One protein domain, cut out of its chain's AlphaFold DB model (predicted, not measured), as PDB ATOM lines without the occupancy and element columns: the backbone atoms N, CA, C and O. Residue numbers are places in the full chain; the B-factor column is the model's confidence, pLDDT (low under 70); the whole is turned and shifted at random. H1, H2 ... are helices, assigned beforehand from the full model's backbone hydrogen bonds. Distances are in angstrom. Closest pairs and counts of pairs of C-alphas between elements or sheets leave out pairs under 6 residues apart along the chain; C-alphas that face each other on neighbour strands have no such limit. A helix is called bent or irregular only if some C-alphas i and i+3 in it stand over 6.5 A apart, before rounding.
ATOM      1  N   GLU A   5      91.893 -25.608   7.410       94.00
ATOM      2  CA  GLU A   5      92.744 -24.907   8.380       94.00
ATOM      3  C   GLU A   5      94.020 -25.685   8.729       94.00
ATOM      4  O   GLU A   5      95.091 -25.096   8.874       94.00
ATOM      5  N   GLU A   6      93.926 -27.013   8.836       93.38
ATOM      6  CA  GLU A   6      95.070 -27.875   9.154       93.38
ATOM      7  C   GLU A   6      96.088 -27.949   8.010       93.38
ATOM      8  O   GLU A   6      97.285 -28.060   8.273       93.38
ATOM      9  N   ILE A   7      95.635 -27.875   6.754       93.88
ATOM     10  CA  ILE A   7      96.506 -28.013   5.575       93.88
ATOM     11  C   ILE A   7      96.895 -26.676   4.934       93.88
ATOM     12  O   ILE A   7      97.866 -26.630   4.176       93.88
ATOM     13  N   ARG A   8      96.188 -25.579   5.236       94.94
ATOM     14  CA  ARG A   8      96.402 -24.264   4.610       94.94
ATOM     15  C   ARG A   8      97.848 -23.754   4.714       94.94
ATOM     16  O   ARG A   8      98.355 -23.266   3.705       94.94
ATOM     17  N   PRO A   9      98.557 -23.873   5.856       94.19
ATOM     18  CA  PRO A   9      99.948 -23.425   5.938       94.19
ATOM     19  C   PRO A   9     100.869 -24.154   4.951       94.19
ATOM     20  O   PRO A   9     101.750 -23.537   4.354       94.19
ATOM     21  N   ASP A  10     100.645 -25.455   4.753       92.44
ATOM     22  CA  ASP A  10     101.413 -26.264   3.805       92.44
ATOM     23  C   ASP A  10     101.064 -25.920   2.352       92.44
ATOM     24  O   ASP A  10     101.947 -25.946   1.497       92.44
ATOM     25  N   LEU A  11      99.806 -25.563   2.089       91.00
ATOM     26  CA  LEU A  11      99.307 -25.144   0.780       91.00
ATOM     27  C   LEU A  11      99.906 -23.794   0.344       91.00
ATOM     28  O   LEU A  11     100.446 -23.662  -0.751       91.00
ATOM     29  N   ILE A  12      99.900 -22.800   1.238       91.00
ATOM     30  CA  ILE A  12     100.503 -21.478   0.985       91.00
ATOM     31  C   ILE A  12     102.024 -21.592   0.819       91.00
ATOM     32  O   ILE A  12     102.622 -20.917  -0.027       91.00
ATOM     33  N   ARG A  13     102.671 -22.466   1.603       89.50
ATOM     34  CA  ARG A  13     104.089 -22.781   1.401       89.50
ATOM     35  C   ARG A  13     104.313 -23.430   0.035       89.50
ATOM     36  O   ARG A  13     105.235 -23.015  -0.652       89.50
ATOM     37  N   GLY A  14     103.454 -24.365  -0.378       84.69
ATOM     38  CA  GLY A  14     103.492 -24.993  -1.703       84.69
ATOM     39  C   GLY A  14     103.457 -23.972  -2.842       84.69
ATOM     40  O   GLY A  14     104.347 -23.981  -3.686       84.69
ATOM     41  N   LEU A  15     102.526 -23.012  -2.803       80.81
ATOM     42  CA  LEU A  15     102.487 -21.895  -3.762       80.81
ATOM     43  C   LEU A  15     103.775 -21.054  -3.766       80.81
ATOM     44  O   LEU A  15     104.232 -20.584  -4.810       80.81
ATOM     45  N   SER A  16     104.361 -20.831  -2.589       78.12
ATOM     46  CA  SER A  16     105.607 -20.068  -2.463       78.12
ATOM     47  C   SER A  16     106.806 -20.842  -3.014       78.12
ATOM     48  O   SER A  16     107.678 -20.245  -3.642       78.12
ATOM     49  N   ASP A  17     106.839 -22.160  -2.820       74.75
ATOM     50  CA  ASP A  17     107.881 -23.050  -3.333       74.75
ATOM     51  C   ASP A  17     107.753 -23.245  -4.853       74.75
ATOM     52  O   ASP A  17     108.769 -23.315  -5.544       74.75
ATOM     53  N   GLN A  18     106.534 -23.199  -5.405       63.78
ATOM     54  CA  GLN A  18     106.295 -23.118  -6.851       63.78
ATOM     55  C   GLN A  18     106.922 -21.876  -7.496       63.78
ATOM     56  O   GLN A  18     107.185 -21.898  -8.693       63.78
ATOM     57  N   ARG A  19     107.266 -20.818  -6.737       53.12
ATOM     58  CA  ARG A  19     108.097 -19.713  -7.267       53.12
ATOM     59  C   ARG A  19     109.479 -20.167  -7.735       53.12
ATOM     60  O   ARG A  19     110.143 -19.425  -8.453       53.12
ATOM     61  N   ALA A  20     109.934 -21.355  -7.337       50.94
ATOM     62  CA  ALA A  20     111.139 -21.949  -7.899       50.94
ATOM     63  C   ALA A  20     110.968 -22.321  -9.388       50.94
ATOM     64  O   ALA A  20     111.971 -22.369 -10.099       50.94
ATOM     65  N   ASP A  21     109.733 -22.504  -9.876       66.62
ATOM     66  CA  ASP A  21     109.398 -22.555 -11.302       66.62
ATOM     67  C   ASP A  21     109.038 -21.151 -11.820       66.62
ATOM     68  O   ASP A  21     107.901 -20.822 -12.165       66.62
ATOM     69  N   ALA A  22     110.050 -20.281 -11.835       69.75
ATOM     70  CA  ALA A  22     109.919 -18.886 -12.248       69.75
ATOM     71  C   ALA A  22     109.374 -18.721 -13.679       69.75
ATOM     72  O   ALA A  22     108.848 -17.659 -14.007       69.75
ATOM     73  N   LYS A  23     109.486 -19.760 -14.520       79.06
ATOM     74  CA  LYS A  23     109.037 -19.719 -15.907       79.06
ATOM     75  C   LYS A  23     107.515 -19.754 -16.004       79.06
ATOM     76  O   LYS A  23     106.946 -18.843 -16.586       79.06
ATOM     77  N   THR A  24     106.859 -20.732 -15.384       76.19
ATOM     78  CA  THR A  24     105.391 -20.861 -15.438       76.19
ATOM     79  C   THR A  24     104.692 -19.613 -14.897       76.19
ATOM     80  O   THR A  24     103.710 -19.141 -15.460       76.19
ATOM     81  N   GLN A  25     105.227 -19.011 -13.833       76.31
ATOM     82  CA  GLN A  25     104.654 -17.791 -13.254       76.31
ATOM     83  C   GLN A  25     104.820 -16.568 -14.154       76.31
ATOM     84  O   GLN A  25     103.927 -15.726 -14.217       76.31
ATOM     85  N   GLN A  26     105.965 -16.463 -14.828       82.25
ATOM     86  CA  GLN A  26     106.202 -15.419 -15.816       82.25
ATOM     87  C   GLN A  26     105.298 -15.610 -17.040       82.25
ATOM     88  O   GLN A  26     104.689 -14.649 -17.493       82.25
ATOM     89  N   ASP A  27     105.145 -16.850 -17.509       83.69
ATOM     90  CA  ASP A  27     104.276 -17.186 -18.636       83.69
ATOM     91  C   ASP A  27     102.799 -16.857 -18.317       83.69
ATOM     92  O   ASP A  27     102.107 -16.291 -19.155       83.69
ATOM     93  N   ILE A  28     102.318 -17.122 -17.090       86.06
ATOM     94  CA  ILE A  28     100.968 -16.709 -16.651       86.06
ATOM     95  C   ILE A  28     100.846 -15.185 -16.593       86.06
ATOM     96  O   ILE A  28      99.815 -14.655 -16.989       86.06
ATOM     97  N   ALA A  29     101.861 -14.471 -16.100       86.38
ATOM     98  CA  ALA A  29     101.820 -13.013 -16.006       86.38
ATOM     99  C   ALA A  29     101.718 -12.342 -17.380       86.38
ATOM    100  O   ALA A  29     100.895 -11.448 -17.561       86.38
ATOM    101  N   PHE A  30     102.501 -12.825 -18.343       83.25
ATOM    102  CA  PHE A  30     102.440 -12.373 -19.729       83.25
ATOM    103  C   PHE A  30     101.106 -12.733 -20.381       83.25
ATOM    104  O   PHE A  30     100.435 -11.861 -20.920       83.25
ATOM    105  N   ALA A  31     100.656 -13.983 -20.242       87.00
ATOM    106  CA  ALA A  31      99.373 -14.399 -20.798       87.00
ATOM    107  C   ALA A  31      98.188 -13.640 -20.176       87.00
ATOM    108  O   ALA A  31      97.188 -13.411 -20.847       87.00
ATOM    109  N   LEU A  32      98.281 -13.236 -18.905       89.12
ATOM    110  CA  LEU A  32      97.261 -12.424 -18.244       89.12
ATOM    111  C   LEU A  32      97.207 -11.005 -18.821       89.12
ATOM    112  O   LEU A  32      96.118 -10.471 -18.997       89.12
ATOM    113  N   ASP A  33      98.358 -10.409 -19.123       85.94
ATOM    114  CA  ASP A  33      98.454  -9.092 -19.757       85.94
ATOM    115  C   ASP A  33      97.786  -9.093 -21.138       85.94
ATOM    116  O   ASP A  33      96.846  -8.329 -21.392       85.94
ATOM    117  N   ASP A  34      98.179 -10.063 -21.965       82.81
ATOM    118  CA  ASP A  34      97.625 -10.263 -23.298       82.81
ATOM    119  C   ASP A  34      96.120 -10.532 -23.230       82.81
ATOM    120  O   ASP A  34      95.340  -9.911 -23.956       82.81
ATOM    121  N   ALA A  35      95.682 -11.416 -22.331       88.69
ATOM    122  CA  ALA A  35      94.282 -11.799 -22.199       88.69
ATOM    123  C   ALA A  35      93.396 -10.669 -21.660       88.69
ATOM    124  O   ALA A  35      92.260 -10.529 -22.111       88.69
ATOM    125  N   VAL A  36      93.882  -9.836 -20.731       88.75
ATOM    126  CA  VAL A  36      93.109  -8.675 -20.256       88.75
ATOM    127  C   VAL A  36      93.001  -7.621 -21.354       88.75
ATOM    128  O   VAL A  36      91.917  -7.073 -21.547       88.75
ATOM    129  N   THR A  37      94.086  -7.366 -22.090       80.62
ATOM    130  CA  THR A  37      94.080  -6.442 -23.233       80.62
ATOM    131  C   THR A  37      93.092  -6.888 -24.307       80.62
ATOM    132  O   THR A  37      92.370  -6.078 -24.889       80.62
ATOM    133  N   SER A  38      93.079  -8.184 -24.601       81.69
ATOM    134  CA  SER A  38      92.356  -8.724 -25.745       81.69
ATOM    135  C   SER A  38      90.912  -9.096 -25.405       81.69
ATOM    136  O   SER A  38      89.988  -8.625 -26.061       81.69
ATOM    137  N   ALA A  39      90.696  -9.926 -24.390       84.88
ATOM    138  CA  ALA A  39      89.398 -10.502 -24.035       84.88
ATOM    139  C   ALA A  39      88.720  -9.824 -22.835       84.88
ATOM    140  O   ALA A  39      87.660 -10.267 -22.384       84.88
ATOM    141  N   GLY A  40      89.350  -8.784 -22.291       87.31
ATOM    142  CA  GLY A  40      88.821  -8.023 -21.176       87.31
ATOM    143  C   GLY A  40      88.883  -8.759 -19.837       87.31
ATOM    144  O   GLY A  40      89.102  -9.967 -19.711       87.31
ATOM    145  N   LYS A  41      88.654  -7.990 -18.772       90.44
ATOM    146  CA  LYS A  41      88.749  -8.463 -17.381       90.44
ATOM    147  C   LYS A  41      87.739  -9.572 -17.064       90.44
ATOM    148  O   LYS A  41      88.047 -10.482 -16.297       90.44
ATOM    149  N   ASN A  42      86.548  -9.500 -17.660       89.06
ATOM    150  CA  ASN A  42      85.492 -10.493 -17.459       89.06
ATOM    151  C   ASN A  42      85.836 -11.817 -18.151       89.06
ATOM    152  O   ASN A  42      85.743 -12.862 -17.511       89.06
ATOM    153  N   GLY A  43      86.305 -11.784 -19.406       89.94
ATOM    154  CA  GLY A  43      86.732 -12.991 -20.120       89.94
ATOM    155  C   GLY A  43      87.854 -13.731 -19.387       89.94
ATOM    156  O   GLY A  43      87.828 -14.959 -19.252       89.94
ATOM    157  N   VAL A  44      88.795 -12.974 -18.817       93.06
ATOM    158  CA  VAL A  44      89.873 -13.512 -17.980       93.06
ATOM    159  C   VAL A  44      89.342 -14.150 -16.698       93.06
ATOM    160  O   VAL A  44      89.694 -15.291 -16.398       93.06
ATOM    161  N   ALA A  45      88.481 -13.460 -15.946       94.31
ATOM    162  CA  ALA A  45      87.905 -14.005 -14.716       94.31
ATOM    163  C   ALA A  45      87.092 -15.287 -14.971       94.31
ATOM    164  O   ALA A  45      87.177 -16.250 -14.203       94.31
ATOM    165  N   ASP A  46      86.349 -15.327 -16.076       94.81
ATOM    166  CA  ASP A  46      85.573 -16.487 -16.512       94.81
ATOM    167  C   ASP A  46      86.480 -17.666 -16.870       94.81
ATOM    168  O   ASP A  46      86.208 -18.803 -16.475       94.81
ATOM    169  N   THR A  47      87.600 -17.391 -17.537       96.12
ATOM    170  CA  THR A  47      88.602 -18.399 -17.904       96.12
ATOM    171  C   THR A  47      89.319 -18.959 -16.683       96.12
ATOM    172  O   THR A  47      89.406 -20.178 -16.533       96.12
ATOM    173  N   VAL A  48      89.753 -18.100 -15.754       96.56
ATOM    174  CA  VAL A  48      90.331 -18.519 -14.467       96.56
ATOM    175  C   VAL A  48      89.358 -19.441 -13.737       96.56
ATOM    176  O   VAL A  48      89.712 -20.555 -13.347       96.56
ATOM    177  N   ARG A  49      88.104 -19.008 -13.593       97.75
ATOM    178  CA  ARG A  49      87.054 -19.787 -12.940       97.75
ATOM    179  C   ARG A  49      86.845 -21.142 -13.607       97.75
ATOM    180  O   ARG A  49      86.740 -22.142 -12.898       97.75
ATOM    181  N   ALA A  50      86.792 -21.192 -14.937       97.88
ATOM    182  CA  ALA A  50      86.601 -22.430 -15.685       97.88
ATOM    183  C   ALA A  50      87.763 -23.413 -15.470       97.88
ATOM    184  O   ALA A  50      87.516 -24.580 -15.159       97.88
ATOM    185  N   VAL A  51      89.009 -22.937 -15.561       97.38
ATOM    186  CA  VAL A  51      90.217 -23.753 -15.354       97.38
ATOM    187  C   VAL A  51      90.245 -24.330 -13.941       97.38
ATOM    188  O   VAL A  51      90.308 -25.546 -13.762       97.38
ATOM    189  N   PHE A  52      90.115 -23.483 -12.918       96.88
ATOM    190  CA  PHE A  52      90.152 -23.952 -11.535       96.88
ATOM    191  C   PHE A  52      88.935 -24.803 -11.160       96.88
ATOM    192  O   PHE A  52      89.069 -25.696 -10.332       96.88
ATOM    193  N   SER A  53      87.769 -24.598 -11.780       97.81
ATOM    194  CA  SER A  53      86.609 -25.481 -11.575       97.81
ATOM    195  C   SER A  53      86.847 -26.891 -12.111       97.81
ATOM    196  O   SER A  53      86.333 -27.850 -11.535       97.81
ATOM    197  N   GLY A  54      87.607 -27.020 -13.205       97.06
ATOM    198  CA  GLY A  54      87.946 -28.308 -13.808       97.06
ATOM    199  C   GLY A  54      88.784 -29.188 -12.881       97.06
ATOM    200  O   GLY A  54      88.524 -30.385 -12.783       97.06
ATOM    201  N   GLU A  55      89.724 -28.581 -12.155       96.00
ATOM    202  CA  GLU A  55      90.642 -29.298 -11.265       96.00
ATOM    203  C   GLU A  55      90.164 -29.320  -9.804       96.00
ATOM    204  O   GLU A  55      90.231 -30.353  -9.148       96.00
ATOM    205  N   LEU A  56      89.645 -28.206  -9.276       96.62
ATOM    206  CA  LEU A  56      89.311 -28.029  -7.851       96.62
ATOM    207  C   LEU A  56      87.806 -28.069  -7.551       96.62
ATOM    208  O   LEU A  56      87.394 -27.858  -6.410       96.62
ATOM    209  N   GLY A  57      86.971 -28.343  -8.553       97.38
ATOM    210  CA  GLY A  57      85.517 -28.319  -8.424       97.38
ATOM    211  C   GLY A  57      84.929 -26.905  -8.456       97.38
ATOM    212  O   GLY A  57      85.600 -25.907  -8.188       97.38
ATOM    213  N   THR A  58      83.638 -26.824  -8.786       96.94
ATOM    214  CA  THR A  58      82.940 -25.561  -9.092       96.94
ATOM    215  C   THR A  58      83.015 -24.537  -7.969       96.94
ATOM    216  O   THR A  58      83.233 -23.359  -8.228       96.94
ATOM    217  N   ASP A  59      82.871 -24.972  -6.718       97.31
ATOM    218  CA  ASP A  59      82.761 -24.043  -5.595       97.31
ATOM    219  C   ASP A  59      84.105 -23.395  -5.243       97.31
ATOM    220  O   ASP A  59      84.127 -22.250  -4.796       97.31
ATOM    221  N   ILE A  60      85.223 -24.106  -5.436       97.69
ATOM    222  CA  ILE A  60      86.571 -23.546  -5.249       97.69
ATOM    223  C   ILE A  60      86.975 -22.736  -6.482       97.69
ATOM    224  O   ILE A  60      87.544 -21.653  -6.340       97.69
ATOM    225  N   GLY A  61      86.631 -23.206  -7.685       97.56
ATOM    226  CA  GLY A  61      86.824 -22.443  -8.916       97.56
ATOM    227  C   GLY A  61      86.141 -21.074  -8.879       97.56
ATOM    228  O   GLY A  61      86.740 -20.086  -9.298       97.56
ATOM    229  N   GLU A  62      84.938 -20.980  -8.304       97.94
ATOM    230  CA  GLU A  62      84.224 -19.713  -8.100       97.94
ATOM    231  C   GLU A  62      84.969 -18.758  -7.150       97.94
ATOM    232  O   GLU A  62      85.058 -17.562  -7.432       97.94
ATOM    233  N   VAL A  63      85.549 -19.268  -6.053       97.94
ATOM    234  CA  VAL A  63      86.356 -18.460  -5.115       97.94
ATOM    235  C   VAL A  63      87.558 -17.853  -5.833       97.94
ATOM    236  O   VAL A  63      87.802 -16.651  -5.734       97.94
ATOM    237  N   ILE A  64      88.285 -18.667  -6.600       96.56
ATOM    238  CA  ILE A  64      89.490 -18.219  -7.306       96.56
ATOM    239  C   ILE A  64      89.128 -17.256  -8.444       96.56
ATOM    240  O   ILE A  64      89.745 -16.199  -8.567       96.56
ATOM    241  N   GLY A  65      88.088 -17.560  -9.223       96.06
ATOM    242  CA  GLY A  65      87.571 -16.664 -10.258       96.06
ATOM    243  C   GLY A  65      87.153 -15.301  -9.706       96.06
ATOM    244  O   GLY A  65      87.531 -14.269 -10.254       96.06
ATOM    245  N   THR A  66      86.449 -15.284  -8.571       96.50
ATOM    246  CA  THR A  66      86.036 -14.047  -7.887       96.50
ATOM    247  C   THR A  66      87.234 -13.241  -7.383       96.50
ATOM    248  O   THR A  66      87.233 -12.010  -7.472       96.50
ATOM    249  N   ALA A  67      88.274 -13.912  -6.879       95.56
ATOM    250  CA  ALA A  67      89.502 -13.254  -6.447       95.56
ATOM    251  C   ALA A  67      90.219 -12.567  -7.621       95.56
ATOM    252  O   ALA A  67      90.621 -11.411  -7.490       95.56
ATOM    253  N   PHE A  68      90.313 -13.228  -8.780       94.50
ATOM    254  CA  PHE A  68      90.869 -12.624  -9.996       94.50
ATOM    255  C   PHE A  68      89.990 -11.496 -10.538       94.50
ATOM    256  O   PHE A  68      90.512 -10.433 -10.854       94.50
ATOM    257  N   ALA A  69      88.666 -11.672 -10.577       94.44
ATOM    258  CA  ALA A  69      87.746 -10.605 -10.970       94.44
ATOM    259  C   ALA A  69      87.968  -9.352 -10.114       94.44
ATOM    260  O   ALA A  69      88.139  -8.263 -10.653       94.44
ATOM    261  N   SER A  70      88.046  -9.528  -8.790       94.69
ATOM    262  CA  SER A  70      88.281  -8.446  -7.827       94.69
ATOM    263  C   SER A  70      89.652  -7.797  -8.007       94.69
ATOM    264  O   SER A  70      89.760  -6.576  -7.963       94.69
ATOM    265  N   PHE A  71      90.691  -8.604  -8.232       93.06
ATOM    266  CA  PHE A  71      92.046  -8.127  -8.498       93.06
ATOM    267  C   PHE A  71      92.111  -7.237  -9.741       93.06
ATOM    268  O   PHE A  71      92.771  -6.205  -9.718       93.06
ATOM    269  N   LEU A  72      91.398  -7.609 -10.804       91.81
ATOM    270  CA  LEU A  72      91.456  -6.918 -12.089       91.81
ATOM    271  C   LEU A  72      90.629  -5.625 -12.135       91.81
ATOM    272  O   LEU A  72      90.867  -4.804 -13.023       91.81
ATOM    273  N   VAL A  73      89.676  -5.407 -11.216       89.56
ATOM    274  CA  VAL A  73      88.762  -4.241 -11.254       89.56
ATOM    275  C   VAL A  73      89.528  -2.926 -11.398       89.56
ATOM    276  O   VAL A  73      89.253  -2.168 -12.330       89.56
ATOM    277  N   ASP A  74      90.525  -2.702 -10.546       83.75
ATOM    278  CA  ASP A  74      91.249  -1.427 -10.458       83.75
ATOM    279  C   ASP A  74      92.555  -1.402 -11.274       83.75
ATOM    280  O   ASP A  74      93.305  -0.427 -11.211       83.75
ATOM    281  N   VAL A  75      92.841  -2.456 -12.047       85.06
ATOM    282  CA  VAL A  75      94.044  -2.527 -12.887       85.06
ATOM    283  C   VAL A  75      93.773  -1.888 -14.241       85.06
ATOM    284  O   VAL A  75      92.825  -2.263 -14.932       85.06
ATOM    285  N   ASP A  76      94.608  -0.936 -14.631       81.94
ATOM    286  CA  ASP A  76      94.652  -0.430 -15.999       81.94
ATOM    287  C   ASP A  76      95.702  -1.229 -16.777       81.94
ATOM    288  O   ASP A  76      96.884  -1.188 -16.431       81.94
ATOM    289  N   VAL A  77      95.254  -1.994 -17.772       78.81
ATOM    290  CA  VAL A  77      96.129  -2.746 -18.682       78.81
ATOM    291  C   VAL A  77      96.098  -1.995 -20.010       78.81
ATOM    292  O   VAL A  77      95.110  -2.106 -20.743       78.81
ATOM    293  N   PRO A  78      97.097  -1.144 -20.305       71.88
ATOM    294  CA  PRO A  78      97.157  -0.480 -21.591       71.88
ATOM    295  C   PRO A  78      97.358  -1.530 -22.688       71.88
ATOM    296  O   PRO A  78      98.032  -2.528 -22.457       71.88
ATOM    297  N   PRO A  79      96.833  -1.304 -23.898       69.31
ATOM    298  CA  PRO A  79      96.990  -2.280 -24.960       69.31
ATOM    299  C   PRO A  79      98.471  -2.602 -25.215       69.31
ATOM    300  O   PRO A  79      99.301  -1.697 -25.283       69.31
ATOM    301  N   GLY A  80      98.786  -3.890 -25.346       61.47
ATOM    302  CA  GLY A  80     100.073  -4.402 -25.816       61.47
ATOM    303  C   GLY A  80     101.216  -4.405 -24.804       61.47
ATOM    304  O   GLY A  80     102.356  -4.349 -25.240       61.47
ATOM    305  N   ASN A  81     100.993  -4.403 -23.485       58.97
ATOM    306  CA  ASN A  81     102.067  -4.035 -22.565       58.97
ATOM    307  C   ASN A  81     102.871  -5.126 -21.863       58.97
ATOM    308  O   ASN A  81     103.838  -4.741 -21.213       58.97
ATOM    309  N   GLY A  82     102.591  -6.414 -22.035       59.41
ATOM    310  CA  GLY A  82     103.454  -7.550 -21.683       59.41
ATOM    311  C   GLY A  82     104.059  -7.578 -20.266       59.41
ATOM    312  O   GLY A  82     104.867  -8.450 -19.985       59.41
ATOM    313  N   GLU A  83     103.743  -6.643 -19.368       66.75
ATOM    314  CA  GLU A  83     104.459  -6.405 -18.106       66.75
ATOM    315  C   GLU A  83     103.561  -5.781 -17.015       66.75
ATOM    316  O   GLU A  83     104.074  -5.400 -15.961       66.75
ATOM    317  N   THR A  84     102.233  -5.668 -17.201       82.31
ATOM    318  CA  THR A  84     101.350  -5.094 -16.160       82.31
ATOM    319  C   THR A  84     101.385  -5.904 -14.874       82.31
ATOM    320  O   THR A  84     101.355  -5.351 -13.776       82.31
ATOM    321  N   PHE A  85     101.419  -7.227 -15.013       87.19
ATOM    322  CA  PHE A  85     101.274  -8.146 -13.899       87.19
ATOM    323  C   PHE A  85     102.622  -8.713 -13.477       87.19
ATOM    324  O   PHE A  85     103.396  -9.226 -14.281       87.19
ATOM    325  N   SER A  86     102.889  -8.688 -12.174       86.00
ATOM    326  CA  SER A  86     104.047  -9.353 -11.589       86.00
ATOM    327  C   SER A  86     103.687 -10.719 -11.005       86.00
ATOM    328  O   SER A  86     102.588 -10.960 -10.499       86.00
ATOM    329  N   THR A  87     104.684 -11.605 -10.935       83.38
ATOM    330  CA  THR A  87     104.553 -12.899 -10.237       83.38
ATOM    331  C   THR A  87     104.152 -12.742  -8.764       83.38
ATOM    332  O   THR A  87     103.550 -13.639  -8.180       83.38
ATOM    333  N   THR A  88     104.476 -11.601  -8.143       87.00
ATOM    334  CA  THR A  88     104.141 -11.319  -6.739       87.00
ATOM    335  C   THR A  88     102.666 -10.965  -6.568       87.00
ATOM    336  O   THR A  88     102.048 -11.394  -5.593       87.00
ATOM    337  N   GLU A  89     102.084 -10.220  -7.507       89.06
ATOM    338  CA  GLU A  89     100.656  -9.892  -7.484       89.06
ATOM    339  C   GLU A  89      99.811 -11.141  -7.697       89.06
ATOM    340  O   GLU A  89      98.943 -11.427  -6.877       89.06
ATOM    341  N   ILE A  90     100.147 -11.956  -8.700       87.69
ATOM    342  CA  ILE A  90      99.444 -13.219  -8.975       87.69
ATOM    343  C   ILE A  90      99.488 -14.144  -7.754       87.69
ATOM    344  O   ILE A  90      98.465 -14.690  -7.340       87.69
ATOM    345  N   LEU A  91     100.653 -14.272  -7.110       86.94
ATOM    346  CA  LEU A  91     100.787 -15.059  -5.884       86.94
ATOM    347  C   LEU A  91      99.926 -14.508  -4.741       86.94
ATOM    348  O   LEU A  91      99.352 -15.281  -3.972       86.94
ATOM    349  N   THR A  92      99.837 -13.185  -4.619       90.44
ATOM    350  CA  THR A  92      99.007 -12.533  -3.601       90.44
ATOM    351  C   THR A  92      97.531 -12.854  -3.829       90.44
ATOM    352  O   THR A  92      96.843 -13.234  -2.883       90.44
ATOM    353  N   VAL A  93      97.059 -12.787  -5.076       92.50
ATOM    354  CA  VAL A  93      95.679 -13.137  -5.449       92.50
ATOM    355  C   VAL A  93      95.376 -14.597  -5.125       92.50
ATOM    356  O   VAL A  93      94.391 -14.876  -4.445       92.50
ATOM    357  N   LEU A  94      96.249 -15.525  -5.529       91.00
ATOM    358  CA  LEU A  94      96.078 -16.956  -5.253       91.00
ATOM    359  C   LEU A  94      96.114 -17.270  -3.752       91.00
ATOM    360  O   LEU A  94      95.310 -18.059  -3.260       91.00
ATOM    361  N   THR A  95      97.010 -16.623  -3.002       92.25
ATOM    362  CA  THR A  95      97.100 -16.786  -1.544       92.25
ATOM    363  C   THR A  95      95.824 -16.304  -0.857       92.25
ATOM    364  O   THR A  95      95.315 -16.982   0.035       92.25
ATOM    365  N   ASN A  96      95.283 -15.157  -1.276       93.81
ATOM    366  CA  ASN A  96      94.025 -14.639  -0.745       93.81
ATOM    367  C   ASN A  96      92.859 -15.576  -1.076       93.81
ATOM    368  O   ASN A  96      92.121 -15.950  -0.172       93.81
ATOM    369  N   ALA A  97      92.768 -16.050  -2.320       95.12
ATOM    370  CA  ALA A  97      91.741 -17.007  -2.721       95.12
ATOM    371  C   ALA A  97      91.785 -18.291  -1.874       95.12
ATOM    372  O   ALA A  97      90.752 -18.769  -1.420       95.12
ATOM    373  N   ILE A  98      92.980 -18.818  -1.589       94.44
ATOM    374  CA  ILE A  98      93.159 -19.988  -0.716       94.44
ATOM    375  C   ILE A  98      92.731 -19.717   0.730       94.44
ATOM    376  O   ILE A  98      92.179 -20.604   1.387       94.44
ATOM    377  N   ASN A  99      92.988 -18.513   1.245       95.50
ATOM    378  CA  ASN A  99      92.516 -18.121   2.573       95.50
ATOM    379  C   ASN A  99      90.984 -18.061   2.643       95.50
ATOM    380  O   ASN A  99      90.427 -18.347   3.702       95.50
ATOM    381  N   ASP A 100      90.321 -17.766   1.524       97.19
ATOM    382  CA  ASP A 100      88.864 -17.671   1.427       97.19
ATOM    383  C   ASP A 100      88.170 -19.027   1.185       97.19
ATOM    384  O   ASP A 100      86.945 -19.120   1.293       97.19
ATOM    385  N   ILE A 101      88.923 -20.106   0.922       96.94
ATOM    386  CA  ILE A 101      88.360 -21.461   0.830       96.94
ATOM    387  C   ILE A 101      87.851 -21.898   2.208       96.94
ATOM    388  O   ILE A 101      88.604 -22.014   3.182       96.94
ATOM    389  N   SER A 102      86.556 -22.204   2.268       97.06
ATOM    390  CA  SER A 102      85.897 -22.725   3.462       97.06
ATOM    391  C   SER A 102      86.109 -24.229   3.643       97.06
ATOM    392  O   SER A 102      86.301 -24.983   2.685       97.06
ATOM    393  N   ASP A 103      85.968 -24.695   4.887       96.00
ATOM    394  CA  ASP A 103      85.972 -26.127   5.202       96.00
ATOM    395  C   ASP A 103      84.931 -26.901   4.386       96.00
ATOM    396  O   ASP A 103      85.219 -27.996   3.922       96.00
ATOM    397  N   ALA A 104      83.735 -26.342   4.178       96.69
ATOM    398  CA  ALA A 104      82.673 -27.010   3.427       96.69
ATOM    399  C   ALA A 104      83.074 -27.264   1.966       96.69
ATOM    400  O   ALA A 104      82.864 -28.364   1.458       96.69
ATOM    401  N   GLN A 105      83.698 -26.276   1.320       97.19
ATOM    402  CA  GLN A 105      84.199 -26.398  -0.051       97.19
ATOM    403  C   GLN A 105      85.332 -27.421  -0.140       97.19
ATOM    404  O   GLN A 105      85.328 -28.280  -1.019       97.19
ATOM    405  N   TYR A 106      86.269 -27.381   0.810       96.38
ATOM    406  CA  TYR A 106      87.343 -28.366   0.881       96.38
ATOM    407  C   TYR A 106      86.814 -29.792   1.118       96.38
ATOM    408  O   TYR A 106      87.265 -30.720   0.450       96.38
ATOM    409  N   GLN A 107      85.839 -29.989   2.014       95.19
ATOM    410  CA  GLN A 107      85.244 -31.315   2.227       95.19
ATOM    411  C   GLN A 107      84.515 -31.812   0.975       95.19
ATOM    412  O   GLN A 107      84.664 -32.978   0.626       95.19
ATOM    413  N   ALA A 108      83.783 -30.942   0.272       95.88
ATOM    414  CA  ALA A 108      83.124 -31.309  -0.981       95.88
ATOM    415  C   ALA A 108      84.140 -31.785  -2.034       95.88
ATOM    416  O   ALA A 108      83.925 -32.810  -2.682       95.88
ATOM    417  N   LEU A 109      85.284 -31.100  -2.156       96.25
ATOM    418  CA  LEU A 109      86.377 -31.544  -3.024       96.25
ATOM    419  C   LEU A 109      87.003 -32.861  -2.540       96.25
ATOM    420  O   LEU A 109      87.300 -33.747  -3.341       96.25
ATOM    421  N   ALA A 110      87.206 -33.023  -1.234       95.56
ATOM    422  CA  ALA A 110      87.755 -34.255  -0.688       95.56
ATOM    423  C   ALA A 110      86.831 -35.449  -0.975       95.56
ATOM    424  O   ALA A 110      87.313 -36.509  -1.364       95.56
ATOM    425  N   GLU A 111      85.512 -35.282  -0.855       94.81
ATOM    426  CA  GLU A 111      84.515 -36.314  -1.156       94.81
ATOM    427  C   GLU A 111      84.573 -36.786  -2.614       94.81
ATOM    428  O   GLU A 111      84.550 -37.995  -2.865       94.81
ATOM    429  N   THR A 112      84.718 -35.866  -3.574       94.31
ATOM    430  CA  THR A 112      84.867 -36.223  -4.996       94.31
ATOM    431  C   THR A 112      86.205 -36.909  -5.297       94.31
ATOM    432  O   THR A 112      86.292 -37.669  -6.260       94.31
ATOM    433  N   ASN A 113      87.204 -36.738  -4.426       93.25
ATOM    434  CA  ASN A 113      88.541 -37.331  -4.519       93.25
ATOM    435  C   ASN A 113      88.754 -38.538  -3.581       93.25
ATOM    436  O   ASN A 113      89.871 -38.843  -3.171       93.25
ATOM    437  N   GLY A 114      87.689 -39.267  -3.231       90.69
ATOM    438  CA  GLY A 114      87.803 -40.500  -2.434       90.69
ATOM    439  C   GLY A 114      87.853 -40.282  -0.917       90.69
ATOM    440  O   GLY A 114      88.165 -41.203  -0.160       90.69
ATOM    441  N   GLY A 115      87.505 -39.080  -0.461       88.69
ATOM    442  CA  GLY A 115      87.219 -38.708   0.924       88.69
ATOM    443  C   GLY A 115      88.383 -38.092   1.699       88.69
ATOM    444  O   GLY A 115      88.144 -37.276   2.584       88.69
ATOM    445  N   THR A 116      89.636 -38.460   1.416       88.38
ATOM    446  CA  THR A 116      90.820 -37.860   2.065       88.38
ATOM    447  C   THR A 116      91.674 -37.169   1.019       88.38
ATOM    448  O   THR A 116      92.150 -37.839   0.111       88.38
ATOM    449  N   LEU A 117      91.908 -35.867   1.186       93.31
ATOM    450  CA  LEU A 117      92.721 -35.068   0.273       93.31
ATOM    451  C   LEU A 117      93.894 -34.419   1.029       93.31
ATOM    452  O   LEU A 117      93.722 -33.382   1.665       93.31
ATOM    453  N   PRO A 118      95.085 -35.036   1.061       92.25
ATOM    454  CA  PRO A 118      96.238 -34.450   1.738       92.25
ATOM    455  C   PRO A 118      96.723 -33.175   1.025       92.25
ATOM    456  O   PRO A 118      96.470 -32.971  -0.162       92.25
ATOM    457  N   SER A 119      97.488 -32.342   1.739       91.06
ATOM    458  CA  SER A 119      98.060 -31.102   1.186       91.06
ATOM    459  C   SER A 119      98.901 -31.335  -0.073       91.06
ATOM    460  O   SER A 119      98.898 -30.491  -0.962       91.06
ATOM    461  N   SER A 120      99.581 -32.483  -0.183       90.94
ATOM    462  CA  SER A 120     100.343 -32.867  -1.378       90.94
ATOM    463  C   SER A 120      99.477 -32.991  -2.625       90.94
ATOM    464  O   SER A 120      99.884 -32.551  -3.695       90.94
ATOM    465  N   ASP A 121      98.288 -33.572  -2.483       93.06
ATOM    466  CA  ASP A 121      97.417 -33.873  -3.613       93.06
ATOM    467  C   ASP A 121      96.691 -32.599  -4.047       93.06
ATOM    468  O   ASP A 121      96.635 -32.299  -5.235       93.06
ATOM    469  N   LEU A 122      96.245 -31.779  -3.087       93.19
ATOM    470  CA  LEU A 122      95.668 -30.470  -3.393       93.19
ATOM    471  C   LEU A 122      96.699 -29.514  -4.024       93.19
ATOM    472  O   LEU A 122      96.359 -28.796  -4.963       93.19
ATOM    473  N   ASN A 123      97.959 -29.535  -3.569       90.50
ATOM    474  CA  ASN A 123      99.047 -28.799  -4.225       90.50
ATOM    475  C   ASN A 123      99.207 -29.238  -5.687       90.50
ATOM    476  O   ASN A 123      99.263 -28.385  -6.566       90.50
ATOM    477  N   LEU A 124      99.208 -30.546  -5.962       91.25
ATOM    478  CA  LEU A 124      99.325 -31.070  -7.326       91.25
ATOM    479  C   LEU A 124      98.148 -30.647  -8.224       91.25
ATOM    480  O   LEU A 124      98.339 -30.349  -9.404       91.25
ATOM    481  N   MET A 125      96.931 -30.599  -7.681       94.12
ATOM    482  CA  MET A 125      95.756 -30.121  -8.418       94.12
ATOM    483  C   MET A 125      95.870 -28.623  -8.740       94.12
ATOM    484  O   MET A 125      95.578 -28.210  -9.858       94.12
ATOM    485  N   ILE A 126      96.368 -27.815  -7.798       90.31
ATOM    486  CA  ILE A 126      96.647 -26.389  -8.028       90.31
ATOM    487  C   ILE A 126      97.745 -26.202  -9.086       90.31
ATOM    488  O   ILE A 126      97.607 -25.338  -9.947       90.31
ATOM    489  N   GLU A 127      98.799 -27.023  -9.077       87.38
ATOM    490  CA  GLU A 127      99.852 -27.008 -10.112       87.38
ATOM    491  C   GLU A 127      99.289 -27.331 -11.491       87.38
ATOM    492  O   GLU A 127      99.619 -26.679 -12.481       87.38
ATOM    493  N   THR A 128      98.414 -28.331 -11.556       91.75
ATOM    494  CA  THR A 128      97.751 -28.726 -12.798       91.75
ATOM    495  C   THR A 128      96.886 -27.584 -13.332       91.75
ATOM    496  O   THR A 128      97.027 -27.217 -14.499       91.75
ATOM    497  N   ALA A 129      96.087 -26.953 -12.467       92.44
ATOM    498  CA  ALA A 129      95.277 -25.793 -12.823       92.44
ATOM    499  C   ALA A 129      96.136 -24.603 -13.284       92.44
ATOM    500  O   ALA A 129      95.822 -23.975 -14.289       92.44
ATOM    501  N   ALA A 130      97.251 -24.309 -12.608       87.38
ATOM    502  CA  ALA A 130      98.150 -23.218 -12.992       87.38
ATOM    503  C   ALA A 130      98.780 -23.438 -14.381       87.38
ATOM    504  O   ALA A 130      98.822 -22.518 -15.198       87.38
ATOM    505  N   ASN A 131      99.208 -24.666 -14.687       86.75
ATOM    506  CA  ASN A 131      99.751 -25.013 -16.005       86.75
ATOM    507  C   ASN A 131      98.695 -24.897 -17.117       86.75
ATOM    508  O   ASN A 131      98.977 -24.396 -18.207       86.75
ATOM    509  N   GLN A 132      97.463 -25.337 -16.842       92.69
ATOM    510  CA  GLN A 132      96.340 -25.183 -17.768       92.69
ATOM    511  C   GLN A 132      95.956 -23.713 -17.954       92.69
ATOM    512  O   GLN A 132      95.611 -23.315 -19.063       92.69
ATOM    513  N   LEU A 133      96.058 -22.903 -16.897       92.56
ATOM    514  CA  LEU A 133      95.712 -21.487 -16.931       92.56
ATOM    515  C   LEU A 133      96.582 -20.715 -17.918       92.56
ATOM    516  O   LEU A 133      96.041 -19.935 -18.689       92.56
ATOM    517  N   SER A 134      97.899 -20.949 -17.933       88.06
ATOM    518  CA  SER A 134      98.791 -20.292 -18.900       88.06
ATOM    519  C   SER A 134      98.322 -20.537 -20.337       88.06
ATOM    520  O   SER A 134      98.120 -19.586 -21.085       88.06
ATOM    521  N   THR A 135      98.047 -21.798 -20.681       89.75
ATOM    522  CA  THR A 135      97.533 -22.167 -22.011       89.75
ATOM    523  C   THR A 135      96.183 -21.506 -22.296       89.75
ATOM    524  O   THR A 135      95.998 -20.913 -23.351       89.75
ATOM    525  N   ALA A 136      95.247 -21.571 -21.346       93.12
ATOM    526  CA  ALA A 136      93.898 -21.045 -21.526       93.12
ATOM    527  C   ALA A 136      93.867 -19.519 -21.691       93.12
ATOM    528  O   ALA A 136      93.065 -19.011 -22.466       93.12
ATOM    529  N   LEU A 137      94.734 -18.789 -20.982       91.00
ATOM    530  CA  LEU A 137      94.868 -17.340 -21.129       91.00
ATOM    531  C   LEU A 137      95.459 -16.972 -22.493       91.00
ATOM    532  O   LEU A 137      94.959 -16.059 -23.141       91.00
ATOM    533  N   SER A 138      96.462 -17.714 -22.962       86.12
ATOM    534  CA  SER A 138      97.013 -17.530 -24.307       86.12
ATOM    535  C   SER A 138      95.982 -17.830 -25.402       86.12
ATOM    536  O   SER A 138      95.863 -17.064 -26.352       86.12
ATOM    537  N   ASP A 139      95.192 -18.897 -25.260       88.00
ATOM    538  CA  ASP A 139      94.106 -19.219 -26.197       88.00
ATOM    539  C   ASP A 139      93.004 -18.149 -26.180       88.00
ATOM    540  O   ASP A 139      92.499 -17.758 -27.237       88.00
ATOM    541  N   LEU A 140      92.648 -17.656 -24.988       88.50
ATOM    542  CA  LEU A 140      91.692 -16.567 -24.807       88.50
ATOM    543  C   LEU A 140      92.171 -15.285 -25.498       88.50
ATOM    544  O   LEU A 140      91.363 -14.587 -26.113       88.50
ATOM    545  N   ALA A 141      93.473 -14.998 -25.427       82.94
ATOM    546  CA  ALA A 141      94.046 -13.810 -26.037       82.94
ATOM    547  C   ALA A 141      94.065 -13.839 -27.575       82.94
ATOM    548  O   ALA A 141      94.221 -12.803 -28.222       82.94
ATOM    549  N   GLY A 142      93.863 -15.016 -28.174       78.75
ATOM    550  CA  GLY A 142      94.080 -15.237 -29.597       78.75
ATOM    551  C   GLY A 142      95.574 -15.311 -29.939       78.75
ATOM    552  O   GLY A 142      96.422 -15.352 -29.049       78.75
TER     553      GLY A 142
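Overview. This is residues 5 to 142 of the 289 residues of an uncharacterized protein of Alphaproteobacteria bacterium AO1-B (UniProt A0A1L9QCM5). From residue 5 on, helices H1, H4, H3, H2b and H6 touch one after another in an elongated ring; H2a packs on H6, and H5 lies at one end. The 138 printed residues, all helix in class, have six named helices, H1 to H6 in chain order. The whole is compact: radius of gyration of the C-alphas 14.4 A, spans 45 by 28 by 24 A.

Arrangement. Start at H1, residues 5 to 20, irregular, with C-alphas 6 and 9 7.3 A apart. H2, residues 22 to 56, assigned as one helix by its hydrogen bonds, is bent, with C-alphas 38 and 41 9.1 A apart; its arms are H2a, 22 to 38, and H2b, 41 to 56. H2b and H3, residues 58 to 73, form a hairpin; their closest C-alphas, Ser 53 and Gly 61, are 4.0 A apart. H4, residues 87 to 100, touches H1 at a shallow tilt of 12 degrees, opposite ways, closest at the C-alphas of Ile 12 and Thr 95, 6.3 A. H5, residues 103 to 112, and H3 only just touch, only at their ends, closest at C-alphas 59 and 105, 6.2 A. H6, residues 119 to 141, touches H2a, closest at C-alphas 35 and 141, 4.3 A. Every O i to N i+4 pair is within hydrogen-bond range in H2a, H2b, H4 and H5; H1 has 8 of 12, H3 11 of 12, H6 18 of 19.

Along the chain. Find C-alpha 5 at (92.744, -24.907, 8.380), where H1 begins; H6 runs 32.5 A to C-alpha 141 at (94.046, -13.810, -26.037).

Size, cuts and confidence. The printed part has no cut; the H3 to H4 link is long, and pLDDT is under 70 at residues 18 to 22 and 79 to 83.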